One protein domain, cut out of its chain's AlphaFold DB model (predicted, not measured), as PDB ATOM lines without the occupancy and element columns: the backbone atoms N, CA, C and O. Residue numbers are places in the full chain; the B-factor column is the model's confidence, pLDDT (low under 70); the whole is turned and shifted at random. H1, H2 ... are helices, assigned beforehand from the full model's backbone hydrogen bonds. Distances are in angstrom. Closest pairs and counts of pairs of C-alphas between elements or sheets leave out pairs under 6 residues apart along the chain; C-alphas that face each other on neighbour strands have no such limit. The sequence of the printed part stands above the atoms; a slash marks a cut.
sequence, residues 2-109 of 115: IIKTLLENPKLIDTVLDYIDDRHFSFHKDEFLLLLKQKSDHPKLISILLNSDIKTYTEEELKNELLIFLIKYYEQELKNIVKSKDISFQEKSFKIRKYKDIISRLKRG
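This is residues 2 to 109 of the 115 residues of the protein "DNA primase" of Campylobacterales bacterium (UniProt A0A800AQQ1). A long helical hairpin, H5 and H6 side by side, makes one arm of the domain, and four short helices, H1 to H4, gather as a small head at the end where H5 begins. In the head H1, H3 and H4 pack on one another, while H2 is set beside H1 and the start of H5; at the far end of the hairpin, residues 85 to 90 stick out. The printed part has 108 residues with six named helices, H1 to H6 in order along the chain, and no named strand; the class is all helix. The whole is loose, with a radius of gyration of the C-alphas of 16.2 A, and elongated, spanning 48 by 29 by 24 A.

H5, the longest helix, has residues 59 to 83 and measures 36.2 A from C-alpha 59 at (9.067, 48.071, 49.730) to C-alpha 83 at (39.241, 63.680, 37.258). H6, residues 89 to 107, measures 26.8 A and ends with C-alpha 107 at (16.592, 63.234, 42.919). H1, residues 2 to 8, begins with C-alpha 2 at (19.490, 46.177, 51.091) and measures 10.1 A. H2 is residues 12 to 17, 8.7 A; H3 is residues 29 to 36, 10.6 A; H4 is residues 43 to 50, 10.3 A.

H5 and H6 form a helical hairpin and touch at a shallow tilt of 21 degrees, opposite ways; their closest C-alphas, Ile 71 and Ile 103, are 5.6 A apart. H5 only just touches H1, with 3 pairs of C-alphas within 8 A, and with its residues 62 to 65 alone; the closest C-alphas are those of Ile 2 and Leu 62, 7.0 A. H1 touches H3 at a shallow tilt of 29 degrees, the same way, closest at the C-alphas of Ile 3 and Phe 32, 6.7 A. H4 is about perpendicular to both: it touches H1 at 78 degrees, C-alphas Lys 4 and Leu 49 at 5.9 A, and H3 at 79 degrees, C-alphas Glu 31 and Leu 45 at 6.5 A. H2 is close but not clearly touching to H1, with the C-alphas of Leu 6 and Ile 13 5.9 A apart, and likewise to H5, with those of Leu 12 and Glu 59 7.7 A apart. H6 is apart from H1, H2, H3 and H4. Every O i to N i+4 pair is within hydrogen-bond range in H1, H2, H3, H5 and H6, and 3 of 4 in H4.

The two C-alphas farthest apart, Leu 50 and Gln 90, are 48.9 A from each other. The printed part has no cut. The link from H2 to H3, 11 residues, is long. Mean pLDDT of the printed part is 88.1, and residues 26 to 27, in that link, are under 70.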
ATOM      1  N   ILE A   2      20.093  46.677  52.357       86.06
ATOM      2  CA  ILE A   2      19.490  46.177  51.091       86.06
ATOM      3  C   ILE A   2      19.579  44.645  50.964       86.06
ATOM      4  O   ILE A   2      18.560  43.988  50.806       86.06
ATOM      5  N   ILE A   3      20.774  44.062  51.123       87.19
ATOM      6  CA  ILE A   3      20.976  42.604  50.991       87.19
ATOM      7  C   ILE A   3      20.121  41.814  51.989       87.19
ATOM      8  O   ILE A   3      19.523  40.815  51.614       87.19
ATOM      9  N   LYS A   4      20.008  42.275  53.240       88.06
ATOM     10  CA  LYS A   4      19.177  41.603  54.248       88.06
ATOM     11  C   LYS A   4      17.692  41.675  53.888       88.06
ATOM     12  O   LYS A   4      17.014  40.659  53.950       88.06
ATOM     13  N   THR A   5      17.215  42.838  53.437       88.81
ATOM     14  CA  THR A   5      15.841  42.990  52.933       88.81
ATOM     15  C   THR A   5      15.552  42.018  51.788       88.81
ATOM     16  O   THR A   5      14.489  41.409  51.771       88.81
ATOM     17  N   LEU A   6      16.497  41.831  50.861       88.88
ATOM     18  CA  LEU A   6      16.353  40.883  49.752       88.88
ATOM     19  C   LEU A   6      16.395  39.415  50.201       88.88
ATOM     20  O   LEU A   6      15.709  38.585  49.614       88.88
ATOM     21  N   LEU A   7      17.170  39.089  51.242       87.12
ATOM     22  CA  LEU A   7      17.184  37.747  51.837       87.12
ATOM     23  C   LEU A   7      15.857  37.413  52.533       87.12
ATOM     24  O   LEU A   7      15.377  36.290  52.409       87.12
ATOM     25  N   GLU A   8      15.263  38.372  53.248       87.00
ATOM     26  CA  GLU A   8      13.976  38.186  53.936       87.00
ATOM     27  C   GLU A   8      12.781  38.245  52.975       87.00
ATOM     28  O   GLU A   8      11.807  37.516  53.154       87.00
ATOM     29  N   ASN A   9      12.871  39.060  51.919       87.19
ATOM     30  CA  ASN A   9      11.831  39.226  50.905       87.19
ATOM     31  C   ASN A   9      12.372  38.969  49.485       87.19
ATOM     32  O   ASN A   9      12.505  39.912  48.699       87.19
ATOM     33  N   PRO A  10      12.608  37.700  49.095       86.38
ATOM     34  CA  PRO A  10      13.165  37.360  47.783       86.38
ATOM     35  C   PRO A  10      12.336  37.855  46.590       86.38
ATOM     36  O   PRO A  10      12.872  38.065  45.510       86.38
ATOM     37  N   LYS A  11      11.033  38.099  46.780       87.94
ATOM     38  CA  LYS A  11      10.140  38.651  45.745       87.94
ATOM     39  C   LYS A  11      10.553  40.045  45.264       87.94
ATOM     40  O   LYS A  11      10.170  40.444  44.177       87.94
ATOM     41  N   LEU A  12      11.306  40.784  46.081       86.25
ATOM     42  CA  LEU A  12      11.793  42.117  45.736       86.25
ATOM     43  C   LEU A  12      13.065  42.066  44.881       86.25
ATOM     44  O   LEU A  12      13.471  43.099  44.364       86.25
ATOM     45  N   ILE A  13      13.702  40.897  44.731       87.19
ATOM     46  CA  ILE A  13      14.955  40.750  43.976       87.19
ATOM     47  C   ILE A  13      14.765  41.190  42.528       87.19
ATOM     48  O   ILE A  13      15.551  42.008  42.059       87.19
ATOM     49  N   ASP A  14      13.713  40.715  41.862       84.50
ATOM     50  CA  ASP A  14      13.433  41.065  40.465       84.50
ATOM     51  C   ASP A  14      13.220  42.577  40.316       84.50
ATOM     52  O   ASP A  14      13.868  43.221  39.499       84.50
ATOM     53  N   THR A  15      12.425  43.177  41.209       83.62
ATOM     54  CA  THR A  15      12.215  44.633  41.242       83.62
ATOM     55  C   THR A  15      13.513  45.403  41.450       83.62
ATOM     56  O   THR A  15      13.696  46.471  40.885       83.62
ATOM     57  N   VAL A  16      14.426  44.905  42.281       86.06
ATOM     58  CA  VAL A  16      15.719  45.562  42.492       86.06
ATOM     59  C   VAL A  16      16.615  45.426  41.262       86.06
ATOM     60  O   VAL A  16      17.274  46.397  40.891       86.06
ATOM     61  N   LEU A  17      16.605  44.265  40.607       85.94
ATOM     62  CA  LEU A  17      17.352  44.013  39.374       85.94
ATOM     63  C   LEU A  17      16.892  44.876  38.197       85.94
ATOM     64  O   LEU A  17      17.715  45.192  37.343       85.94
ATOM     65  N   ASP A  18      15.638  45.328  38.188       84.06
ATOM     66  CA  ASP A  18      15.163  46.301  37.197       84.06
ATOM     67  C   ASP A  18      15.900  47.648  37.291       84.06
ATOM     68  O   ASP A  18      15.891  48.421  36.337       84.06
ATOM     69  N   TYR A  19      16.541  47.966  38.422       82.94
ATOM     70  CA  TYR A  19      17.169  49.274  38.661       82.94
ATOM     71  C   TYR A  19      18.681  49.216  38.875       82.94
ATOM     72  O   TYR A  19      19.366  50.218  38.649       82.94
ATOM     73  N   ILE A  20      19.206  48.093  39.368       84.38
ATOM     74  CA  ILE A  20      20.618  47.953  39.732       84.38
ATOM     75  C   ILE A  20      21.206  46.651  39.198       84.38
ATOM     76  O   ILE A  20      20.544  45.621  39.117       84.38
ATOM     77  N   ASP A  21      22.509  46.681  38.949       81.50
ATOM     78  CA  ASP A  21      23.312  45.500  38.636       81.50
ATOM     79  C   ASP A  21      24.530  45.387  39.571       81.50
ATOM     80  O   ASP A  21      24.773  46.233  40.441       81.50
ATOM     81  N   ASP A  22      25.343  44.352  39.368       78.44
ATOM     82  CA  ASP A  22      26.545  44.087  40.158       78.44
ATOM     83  C   ASP A  22      27.628  45.180  40.050       78.44
ATOM     84  O   ASP A  22      28.545  45.218  40.875       78.44
ATOM     85  N   ARG A  23      27.555  46.070  39.052       81.81
ATOM     86  CA  ARG A  23      28.494  47.187  38.853       81.81
ATOM     87  C   ARG A  23      28.160  48.385  39.736       81.81
ATOM     88  O   ARG A  23      29.049  49.193  39.995       81.81
ATOM     89  N   HIS A  24      26.923  48.486  40.222       82.69
ATOM     90  CA  HIS A  24      26.505  49.554  41.132       82.69
ATOM     91  C   HIS A  24      26.983  49.313  42.575       82.69
ATOM     92  O   HIS A  24      27.094  50.249  43.365       82.69
ATOM     93  N   PHE A  25      27.317  48.067  42.924       80.00
ATOM     94  CA  PHE A  25      27.838  47.704  44.240       80.00
ATOM     95  C   PHE A  25      29.352  47.906  44.331       80.00
ATOM     96  O   PHE A  25      30.138  47.033  43.967       80.00
ATOM     97  N   SER A  26      29.770  49.039  44.901       69.94
ATOM     98  CA  SER A  26      31.178  49.263  45.274       69.94
ATOM     99  C   SER A  26      31.613  48.407  46.470       69.94
ATOM    100  O   SER A  26      32.774  48.022  46.573       69.94
ATOM    101  N   PHE A  27      30.675  48.107  47.371       69.00
ATOM    102  CA  PHE A  27      30.857  47.252  48.543       69.00
ATOM    103  C   PHE A  27      29.748  46.196  48.556       69.00
ATOM    104  O   PHE A  27      28.638  46.466  48.102       69.00
ATOM    105  N   HIS A  28      30.044  45.008  49.081       80.25
ATOM    106  CA  HIS A  28      29.125  43.864  49.153       80.25
ATOM    107  C   HIS A  28      28.678  43.250  47.811       80.25
ATOM    108  O   HIS A  28      27.641  42.590  47.726       80.25
ATOM    109  N   LYS A  29      29.473  43.448  46.751       85.19
ATOM    110  CA  LYS A  29      29.245  42.826  45.440       85.19
ATOM    111  C   LYS A  29      29.202  41.299  45.527       85.19
ATOM    112  O   LYS A  29      28.342  40.679  44.910       85.19
ATOM    113  N   ASP A  30      30.101  40.694  46.301       85.44
ATOM    114  CA  ASP A  30      30.151  39.238  46.475       85.44
ATOM    115  C   ASP A  30      28.849  38.703  47.071       85.44
ATOM    116  O   ASP A  30      28.304  37.710  46.599       85.44
ATOM    117  N   GLU A  31      28.341  39.364  48.106       86.56
ATOM    118  CA  GLU A  31      27.104  39.003  48.784       86.56
ATOM    119  C   GLU A  31      25.900  39.159  47.853       86.56
ATOM    120  O   GLU A  31      25.052  38.271  47.805       86.56
ATOM    121  N   PHE A  32      25.858  40.219  47.043       86.19
ATOM    122  CA  PHE A  32      24.830  40.373  46.015       86.19
ATOM    123  C   PHE A  32      24.892  39.246  44.970       86.19
ATOM    124  O   PHE A  32      23.881  38.613  44.683       86.19
ATOM    125  N   LEU A  33      26.081  38.906  44.464       86.38
ATOM    126  CA  LEU A  33      26.252  37.802  43.512       86.38
ATOM    127  C   LEU A  33      25.872  36.439  44.109       86.38
ATOM    128  O   LEU A  33      25.304  35.597  43.414       86.38
ATOM    129  N   LEU A  34      26.185  36.199  45.384       88.62
ATOM    130  CA  LEU A  34      25.771  34.988  46.098       88.62
ATOM    131  C   LEU A  34      24.248  34.912  46.237       88.62
ATOM    132  O   LEU A  34      23.674  33.834  46.067       88.62
ATOM    133  N   LEU A  35      23.606  36.052  46.494       86.94
ATOM    134  CA  LEU A  35      22.155  36.172  46.581       86.94
ATOM    135  C   LEU A  35      21.495  35.855  45.233       86.94
ATOM    136  O   LEU A  35      20.581  35.033  45.191       86.94
ATOM    137  N   LEU A  36      22.020  36.388  44.125       84.62
ATOM    138  CA  LEU A  36      21.540  36.071  42.771       84.62
ATOM    139  C   LEU A  36      21.712  34.592  42.402       84.62
ATOM    140  O   LEU A  36      20.889  34.019  41.693       84.62
ATOM    141  N   LYS A  37      22.762  33.943  42.915       87.31
ATOM    142  CA  LYS A  37      23.003  32.500  42.742       87.31
ATOM    143  C   LYS A  37      22.155  31.621  43.669       87.31
ATOM    144  O   LYS A  37      22.372  30.408  43.693       87.31
ATOM    145  N   GLN A  38      21.243  32.210  44.449       81.31
ATOM    146  CA  GLN A  38      20.397  31.525  45.431       81.31
ATOM    147  C   GLN A  38      21.202  30.706  46.459       81.31
ATOM    148  O   GLN A  38      20.743  29.685  46.964       81.31
ATOM    149  N   LYS A  39      22.425  31.150  46.788       85.69
ATOM    150  CA  LYS A  39      23.315  30.502  47.769       85.69
ATOM    151  C   LYS A  39      23.047  31.001  49.186       85.69
ATOM    152  O   LYS A  39      23.962  31.462  49.864       85.69
ATOM    153  N   SER A  40      21.787  30.968  49.621       76.25
ATOM    154  CA  SER A  40      21.348  31.484  50.930       76.25
ATOM    155  C   SER A  40      22.014  30.790  52.128       76.25
ATOM    156  O   SER A  40      22.085  31.368  53.209       76.25
ATOM    157  N   ASP A  41      22.559  29.591  51.921       84.25
ATOM    158  CA  ASP A  41      23.353  28.808  52.869       84.25
ATOM    159  C   ASP A  41      24.807  29.291  53.016       84.25
ATOM    160  O   ASP A  41      25.551  28.810  53.874       84.25
ATOM    161  N   HIS A  42      25.245  30.252  52.201       90.19
ATOM    162  CA  HIS A  42      26.610  30.750  52.259       90.19
ATOM    163  C   HIS A  42      26.867  31.518  53.573       90.19
ATOM    164  O   HIS A  42      26.095  32.423  53.907       90.19
ATOM    165  N   PRO A  43      27.993  31.284  54.280       87.88
ATOM    166  CA  PRO A  43      28.272  31.912  55.578       87.88
ATOM    167  C   PRO A  43      28.176  33.444  55.584       87.88
ATOM    168  O   PRO A  43      27.691  34.025  56.550       87.88
ATOM    169  N   LYS A  44      28.592  34.102  54.488       86.69
ATOM    170  CA  LYS A  44      28.463  35.564  54.310       86.69
ATOM    171  C   LYS A  44      27.006  36.054  54.302       86.69
ATOM    172  O   LYS A  44      26.746  37.166  54.738       86.69
ATOM    173  N   LEU A  45      26.068  35.264  53.778       86.81
ATOM    174  CA  LEU A  45      24.647  35.625  53.749       86.81
ATOM    175  C   LEU A  45      23.963  35.259  55.064       86.81
ATOM    176  O   LEU A  45      23.187  36.059  55.583       86.81
ATOM    177  N   ILE A  46      24.326  34.116  55.653       86.75
ATOM    178  CA  ILE A  46      23.858  33.717  56.986       86.75
ATOM    179  C   ILE A  46      24.244  34.768  58.033       86.75
ATOM    180  O   ILE A  46      23.402  35.163  58.833       86.75
ATOM    181  N   SER A  47      25.482  35.273  58.019       88.25
ATOM    182  CA  SER A  47      25.911  36.298  58.978       88.25
ATOM    183  C   SER A  47      25.116  37.601  58.847       88.25
ATOM    184  O   SER A  47      24.807  38.226  59.857       88.25
ATOM    185  N   ILE A  48      24.734  37.990  57.626       86.69
ATOM    186  CA  ILE A  48      23.870  39.152  57.373       86.69
ATOM    187  C   ILE A  48      22.444  38.893  57.868       86.69
ATOM    188  O   ILE A  48      21.848  39.776  58.483       86.69
ATOM    189  N   LEU A  49      21.905  37.698  57.620       85.88
ATOM    190  CA  LEU A  49      20.554  37.317  58.034       85.88
ATOM    191  C   LEU A  49      20.416  37.287  59.564       85.88
ATOM    192  O   LEU A  49      19.452  37.821  60.106       85.88
ATOM    193  N   LEU A  50      21.401  36.711  60.258       86.94
ATOM    194  CA  LEU A  50      21.410  36.577  61.719       86.94
ATOM    195  C   LEU A  50      21.705  37.889  62.456       86.94
ATOM    196  O   LEU A  50      21.450  37.988  63.654       86.94
ATOM    197  N   ASN A  51      22.250  38.893  61.772       87.81
ATOM    198  CA  ASN A  51      22.580  40.164  62.396       87.81
ATOM    199  C   ASN A  51      21.310  40.999  62.629       87.81
ATOM    200  O   ASN A  51      20.800  41.651  61.712       87.81
ATOM    201  N   SER A  52      20.806  40.995  63.865       81.38
ATOM    202  CA  SER A  52      19.615  41.737  64.297       81.38
ATOM    203  C   SER A  52      19.758  43.259  64.230       81.38
ATOM    204  O   SER A  52      18.744  43.944  64.136       81.38
ATOM    205  N   ASP A  53      20.983  43.789  64.210       86.81
ATOM    206  CA  ASP A  53      21.230  45.234  64.148       86.81
ATOM    207  C   ASP A  53      20.991  45.799  62.738       86.81
ATOM    208  O   ASP A  53      20.792  47.002  62.549       86.81
ATOM    209  N   ILE A  54      20.983  44.934  61.717       84.44
ATOM    210  CA  ILE A  54      20.659  45.331  60.349       84.44
ATOM    211  C   ILE A  54      19.138  45.426  60.218       84.44
ATOM    212  O   ILE A  54      18.443  44.409  60.157       84.44
ATOM    213  N   LYS A  55      18.632  46.656  60.109       85.44
ATOM    214  CA  LYS A  55      17.226  46.931  59.790       85.44
ATOM    215  C   LYS A  55      16.851  46.329  58.425       85.44
ATOM    216  O   LYS A  55      17.637  46.397  57.477       85.44
ATOM    217  N   THR A  56      15.654  45.759  58.323       87.25
ATOM    218  CA  THR A  56      15.031  45.419  57.039       87.25
ATOM    219  C   THR A  56      14.021  46.478  56.642       87.25
ATOM    220  O   THR A  56      13.507  47.221  57.480       87.25
ATOM    221  N   TYR A  57      13.829  46.612  55.338       88.00
ATOM    222  CA  TYR A  57      13.045  47.689  54.756       88.00
ATOM    223  C   TYR A  57      11.705  47.179  54.243       88.00
ATOM    224  O   TYR A  57      11.625  46.078  53.692       88.00
ATOM    225  N   THR A  58      10.672  48.010  54.365       88.88
ATOM    226  CA  THR A  58       9.461  47.868  53.546       88.88
ATOM    227  C   THR A  58       9.784  48.114  52.069       88.88
ATOM    228  O   THR A  58      10.862  48.601  51.729       88.88
ATOM    229  N   GLU A  59       8.860  47.805  51.159       84.81
ATOM    230  CA  GLU A  59       9.067  48.071  49.730       84.81
ATOM    231  C   GLU A  59       9.304  49.566  49.442       84.81
ATOM    232  O   GLU A  59      10.189  49.918  48.661       84.81
ATOM    233  N   GLU A  60       8.566  50.459  50.106       87.38
ATOM    234  CA  GLU A  60       8.751  51.908  49.970       87.38
ATOM    235  C   GLU A  60      10.102  52.370  50.528       87.38
ATOM    236  O   GLU A  60      10.815  53.144  49.886       87.38
ATOM    237  N   GLU A  61      10.492  51.867  51.703       90.31
ATOM    238  CA  GLU A  61      11.804  52.153  52.286       90.31
ATOM    239  C   GLU A  61      12.939  51.625  51.396       90.31
ATOM    240  O   GLU A  61      13.946  52.308  51.220       90.31
ATOM    241  N   LEU A  62      12.763  50.450  50.783       89.88
ATOM    242  CA  LEU A  62      13.726  49.867  49.855       89.88
ATOM    243  C   LEU A  62      13.878  50.735  48.603       89.88
ATOM    244  O   LEU A  62      15.006  51.025  48.214       89.88
ATOM    245  N   LYS A  63      12.775  51.198  48.002       88.44
ATOM    246  CA  LYS A  63      12.814  52.117  46.851       88.44
ATOM    247  C   LYS A  63      13.554  53.412  47.189       88.44
ATOM    248  O   LYS A  63      14.417  53.844  46.428       88.44
ATOM    249  N   ASN A  64      13.276  53.994  48.354       90.06
ATOM    250  CA  ASN A  64      13.972  55.193  48.820       90.06
ATOM    251  C   ASN A  64      15.469  54.943  49.055       90.06
ATOM    252  O   ASN A  64      16.304  55.758  48.660       90.06
ATOM    253  N   GLU A  65      15.830  53.804  49.646       90.31
ATOM    254  CA  GLU A  65      17.233  53.436  49.830       90.31
ATOM    255  C   GLU A  65      17.941  53.221  48.482       90.31
ATOM    256  O   GLU A  65      19.068  53.681  48.310       90.31
ATOM    257  N   LEU A  66      17.281  52.594  47.502       90.19
ATOM    258  CA  LEU A  66      17.822  52.409  46.150       90.19
ATOM    259  C   LEU A  66      18.072  53.743  45.446       90.19
ATOM    260  O   LEU A  66      19.125  53.916  44.833       90.19
ATOM    261  N   LEU A  67      17.159  54.710  45.581       91.31
ATOM    262  CA  LEU A  67      17.364  56.071  45.080       91.31
ATOM    263  C   LEU A  67      18.623  56.698  45.686       91.31
ATOM    264  O   LEU A  67      19.491  57.181  44.958       91.31
ATOM    265  N   ILE A  68      18.755  56.660  47.015       91.50
ATOM    266  CA  ILE A  68      19.917  57.212  47.726       91.50
ATOM    267  C   ILE A  68      21.206  56.504  47.287       91.50
ATOM    268  O   ILE A  68      22.229  57.156  47.055       91.50
ATOM    269  N   PHE A  69      21.162  55.179  47.167       90.62
ATOM    270  CA  PHE A  69      22.279  54.345  46.743       90.62
ATOM    271  C   PHE A  69      22.747  54.697  45.324       90.62
ATOM    272  O   PHE A  69      23.928  54.992  45.123       90.62
ATOM    273  N   LEU A  70      21.825  54.759  44.359       90.81
ATOM    274  CA  LEU A  70      22.124  55.103  42.970       90.81
ATOM    275  C   LEU A  70      22.621  56.545  42.824       90.81
ATOM    276  O   LEU A  70      23.581  56.787  42.096       90.81
ATOM    277  N   ILE A  71      22.031  57.503  43.549       92.69
ATOM    278  CA  ILE A  71      22.512  58.894  43.552       92.69
ATOM    279  C   ILE A  71      23.975  58.940  43.995       92.69
ATOM    280  O   ILE A  71      24.798  59.541  43.305       92.69
ATOM    281  N   LYS A  72      24.323  58.271  45.102       92.75
ATOM    282  CA  LYS A  72      25.707  58.216  45.600       92.75
ATOM    283  C   LYS A  72      26.653  57.578  44.584       92.75
ATOM    284  O   LYS A  72      27.751  58.099  44.377       92.75
ATOM    285  N   TYR A  73      26.230  56.488  43.943       92.12
ATOM    286  CA  TYR A  73      27.001  55.821  42.894       92.12
ATOM    287  C   TYR A  73      27.301  56.770  41.726       92.12
ATOM    288  O   TYR A  73      28.465  57.021  41.413       92.12
ATOM    289  N   TYR A  74      26.271  57.381  41.132       92.56
ATOM    290  CA  TYR A  74      26.452  58.262  39.976       92.56
ATOM    291  C   TYR A  74      27.171  59.569  40.323       92.56
ATOM    292  O   TYR A  74      27.919  60.094  39.499       92.56
ATOM    293  N   GLU A  75      27.010  60.098  41.539       94.31
ATOM    294  CA  GLU A  75      27.799  61.239  42.014       94.31
ATOM    295  C   GLU A  75      29.289  60.887  42.136       94.31
ATOM    296  O   GLU A  75      30.148  61.718  41.822       94.31
ATOM    297  N   GLN A  76      29.614  59.663  42.555       93.50
ATOM    298  CA  GLN A  76      30.992  59.186  42.600       93.50
ATOM    299  C   GLN A  76      31.559  58.970  41.190       93.50
ATOM    300  O   GLN A  76      32.655  59.452  40.902       93.50
ATOM    301  N   GLU A  77      30.796  58.356  40.288       91.69
ATOM    302  CA  GLU A  77      31.178  58.199  38.881       91.69
ATOM    303  C   GLU A  77      31.379  59.545  38.179       91.69
ATOM    304  O   GLU A  77      32.336  59.734  37.422       91.69
ATOM    305  N   LEU A  78      30.549  60.540  38.498       93.62
ATOM    306  CA  LEU A  78      30.718  61.907  38.017       93.62
ATOM    307  C   LEU A  78      32.022  62.542  38.536       93.62
ATOM    308  O   LEU A  78      32.721  63.232  37.794       93.62
ATOM    309  N   LYS A  79      32.398  62.306  39.796       94.00
ATOM    310  CA  LYS A  79      33.691  62.774  40.325       94.00
ATOM    311  C   LYS A  79      34.864  62.070  39.637       94.00
ATOM    312  O   LYS A  79      35.852  62.731  39.311       94.00
ATOM    313  N   ASN A  80      34.748  60.765  39.395       92.81
ATOM    314  CA  ASN A  80      35.771  59.954  38.731       92.81
ATOM    315  C   ASN A  80      35.991  60.425  37.285       92.81
ATOM    316  O   ASN A  80      37.122  60.719  36.893       92.81
ATOM    317  N   ILE A  81      34.912  60.607  36.512       92.75
ATOM    318  CA  ILE A  81      35.001  61.027  35.107       92.75
ATOM    319  C   ILE A  81      35.586  62.436  34.962       92.75
ATOM    320  O   ILE A  81      36.388  62.688  34.065       92.75
ATOM    321  N   VAL A  82      35.248  63.356  35.874       90.56
ATOM    322  CA  VAL A  82      35.789  64.724  35.874       90.56
ATOM    323  C   VAL A  82      37.299  64.724  36.129       90.56
ATOM    324  O   VAL A  82      38.012  65.525  35.524       90.56
ATOM    325  N   LYS A  83      37.805  63.809  36.960       91.81
ATOM    326  CA  LYS A  83      39.241  63.680  37.258       91.81
ATOM    327  C   LYS A  83      40.017  62.868  36.218       91.81
ATOM    328  O   LYS A  83      41.224  63.063  36.104       91.81
ATOM    329  N   SER A  84      39.348  61.996  35.462       89.81
ATOM    330  CA  SER A  84      39.994  61.138  34.464       89.81
ATOM    331  C   SER A  84      40.703  61.954  33.378       89.81
ATOM    332  O   SER A  84      40.157  62.945  32.864       89.81
ATOM    333  N   LYS A  85      41.927  61.520  33.055       89.19
ATOM    334  CA  LYS A  85      42.768  62.025  31.959       89.19
ATOM    335  C   LYS A  85      42.833  61.051  30.775       89.19
ATOM    336  O   LYS A  85      43.373  61.411  29.739       89.19
ATOM    337  N   ASP A  86      42.248  59.865  30.926       90.00
ATOM    338  CA  ASP A  86      42.397  58.733  30.001       90.00
ATOM    339  C   ASP A  86      41.296  58.686  28.929       90.00
ATOM    340  O   ASP A  86      41.223  57.752  28.139       90.00
ATOM    341  N   ILE A  87      40.418  59.690  28.909       88.56
ATOM    342  CA  ILE A  87      39.257  59.775  28.020       88.56
ATOM    343  C   ILE A  87      39.308  61.044  27.178       88.56
ATOM    344  O   ILE A  87      39.773  62.097  27.624       88.56
ATOM    345  N   SER A  88      38.761  60.966  25.965       91.88
ATOM    346  CA  SER A  88      38.651  62.134  25.093       91.88
ATOM    347  C   SER A  88      37.738  63.206  25.704       91.88
ATOM    348  O   SER A  88      36.802  62.913  26.455       91.88
ATOM    349  N   PHE A  89      37.962  64.473  25.344       89.50
ATOM    350  CA  PHE A  89      37.108  65.579  25.791       89.50
ATOM    351  C   PHE A  89      35.631  65.367  25.417       89.50
ATOM    352  O   PHE A  89      34.737  65.636  26.221       89.50
ATOM    353  N   GLN A  90      35.371  64.851  24.210       91.38
ATOM    354  CA  GLN A  90      34.019  64.584  23.717       91.38
ATOM    355  C   GLN A  90      33.321  63.507  24.552       91.38
ATOM    356  O   GLN A  90      32.208  63.728  25.037       91.38
ATOM    357  N   GLU A  91      33.994  62.381  24.788       91.31
ATOM    358  CA  GLU A  91      33.462  61.278  25.590       91.31
ATOM    359  C   GLU A  91      33.224  61.700  27.044       91.31
ATOM    360  O   GLU A  91      32.172  61.419  27.624       91.31
ATOM    361  N   LYS A  92      34.161  62.461  27.618       92.44
ATOM    362  CA  LYS A  92      34.038  63.044  28.957       92.44
ATOM    363  C   LYS A  92      32.812  63.940  29.072       92.44
ATOM    364  O   LYS A  92      32.020  63.795  30.000       92.44
ATOM    365  N   SER A  93      32.634  64.849  28.115       92.25
ATOM    366  CA  SER A  93      31.495  65.765  28.065       92.25
ATOM    367  C   SER A  93      30.165  65.009  27.955       92.25
ATOM    368  O   SER A  93      29.203  65.336  28.656       92.25
ATOM    369  N   PHE A  94      30.121  63.957  27.133       94.25
ATOM    370  CA  PHE A  94      28.952  63.092  26.988       94.25
ATOM    371  C   PHE A  94      28.603  62.361  28.292       94.25
ATOM    372  O   PHE A  94      27.476  62.478  28.774       94.25
ATOM    373  N   LYS A  95      29.575  61.681  28.915       92.75
ATOM    374  CA  LYS A  95      29.381  60.953  30.181       92.75
ATOM    375  C   LYS A  95      28.957  61.878  31.323       92.75
ATOM    376  O   LYS A  95      28.029  61.552  32.056       92.75
ATOM    377  N   ILE A  96      29.560  63.067  31.433       94.12
ATOM    378  CA  ILE A  96      29.172  64.076  32.433       94.12
ATOM    379  C   ILE A  96      27.707  64.486  32.271       94.12
ATOM    380  O   ILE A  96      26.986  64.553  33.267       94.12
ATOM    381  N   ARG A  97      27.254  64.768  31.040       94.81
ATOM    382  CA  ARG A  97      25.845  65.104  30.786       94.81
ATOM    383  C   ARG A  97      24.925  63.945  31.158       94.81
ATOM    384  O   ARG A  97      23.963  64.171  31.882       94.81
ATOM    385  N   LYS A  98      25.267  62.723  30.734       93.38
ATOM    386  CA  LYS A  98      24.496  61.510  31.044       93.38
ATOM    387  C   LYS A  98      24.336  61.313  32.554       93.38
ATOM    388  O   LYS A  98      23.219  61.167  33.033       93.38
ATOM    389  N   TYR A  99      25.425  61.360  33.320       93.75
ATOM    390  CA  TYR A  99      25.359  61.160  34.772       93.75
ATOM    391  C   TYR A  99      24.598  62.277  35.486       93.75
ATOM    392  O   TYR A  99      23.830  61.994  36.400       93.75
ATOM    393  N   LYS A 100      24.751  63.538  35.063       94.19
ATOM    394  CA  LYS A 100      23.967  64.651  35.625       94.19
ATOM    395  C   LYS A 100      22.466  64.484  35.388       94.19
ATOM    396  O   LYS A 100      21.695  64.758  36.303       94.19
ATOM    397  N   ASP A 101      22.073  64.034  34.198       94.19
ATOM    398  CA  ASP A 101      20.672  63.758  33.876       94.19
ATOM    399  C   ASP A 101      20.106  62.640  34.765       94.19
ATOM    400  O   ASP A 101      19.108  62.847  35.455       94.19
ATOM    401  N   ILE A 102      20.820  61.513  34.866       91.62
ATOM    402  CA  ILE A 102      20.440  60.390  35.738       91.62
ATOM    403  C   ILE A 102      20.288  60.851  37.194       91.62
ATOM    404  O   ILE A 102      19.254  60.610  37.810       91.62
ATOM    405  N   ILE A 103      21.271  61.575  37.742       93.38
ATOM    406  CA  ILE A 103      21.205  62.103  39.116       93.38
ATOM    407  C   ILE A 103      19.994  63.027  39.295       93.38
ATOM    408  O   ILE A 103      19.327  62.966  40.328       93.38
ATOM    409  N   SER A 104      19.703  63.888  38.316       94.00
ATOM    410  CA  SER A 104      18.554  64.793  38.377       94.00
ATOM    411  C   SER A 104      17.238  64.023  38.436       94.00
ATOM    412  O   SER A 104      16.367  64.389  39.222       94.00
ATOM    413  N   ARG A 105      17.092  62.963  37.637       91.88
ATOM    414  CA  ARG A 105      15.897  62.107  37.625       91.88
ATOM    415  C   ARG A 105      15.733  61.367  38.951       91.88
ATOM    416  O   ARG A 105      14.688  61.482  39.588       91.88
ATOM    417  N   LEU A 106      16.801  60.734  39.439       92.06
ATOM    418  CA  LEU A 106      16.794  60.038  40.728       92.06
ATOM    419  C   LEU A 106      16.433  60.984  41.889       92.06
ATOM    420  O   LEU A 106      15.642  60.629  42.756       92.06
ATOM    421  N   LYS A 107      16.935  62.227  41.892       90.62
ATOM    422  CA  LYS A 107      16.592  63.234  42.919       90.62
ATOM    423  C   LYS A 107      15.126  63.676  42.893       90.62
ATOM    424  O   LYS A 107      14.643  64.178  43.904       90.62
ATOM    425  N   ARG A 108      14.417  63.486  41.776       91.94
ATOM    426  CA  ARG A 108      12.960  63.691  41.676       91.94
ATOM    427  C   ARG A 108      12.147  62.464  42.103       91.94
ATOM    428  O   ARG A 108      10.925  62.518  42.066       91.94
ATOM    429  N   GLY A 109      12.810  61.379  42.507       85.75
ATOM    430  CA  GLY A 109      12.168  60.112  42.855       85.75
ATOM    431  C   GLY A 109      11.932  59.187  41.661       85.75
ATOM    432  O   GLY A 109      11.276  58.160  41.804       85.75
TER     433      GLY A 109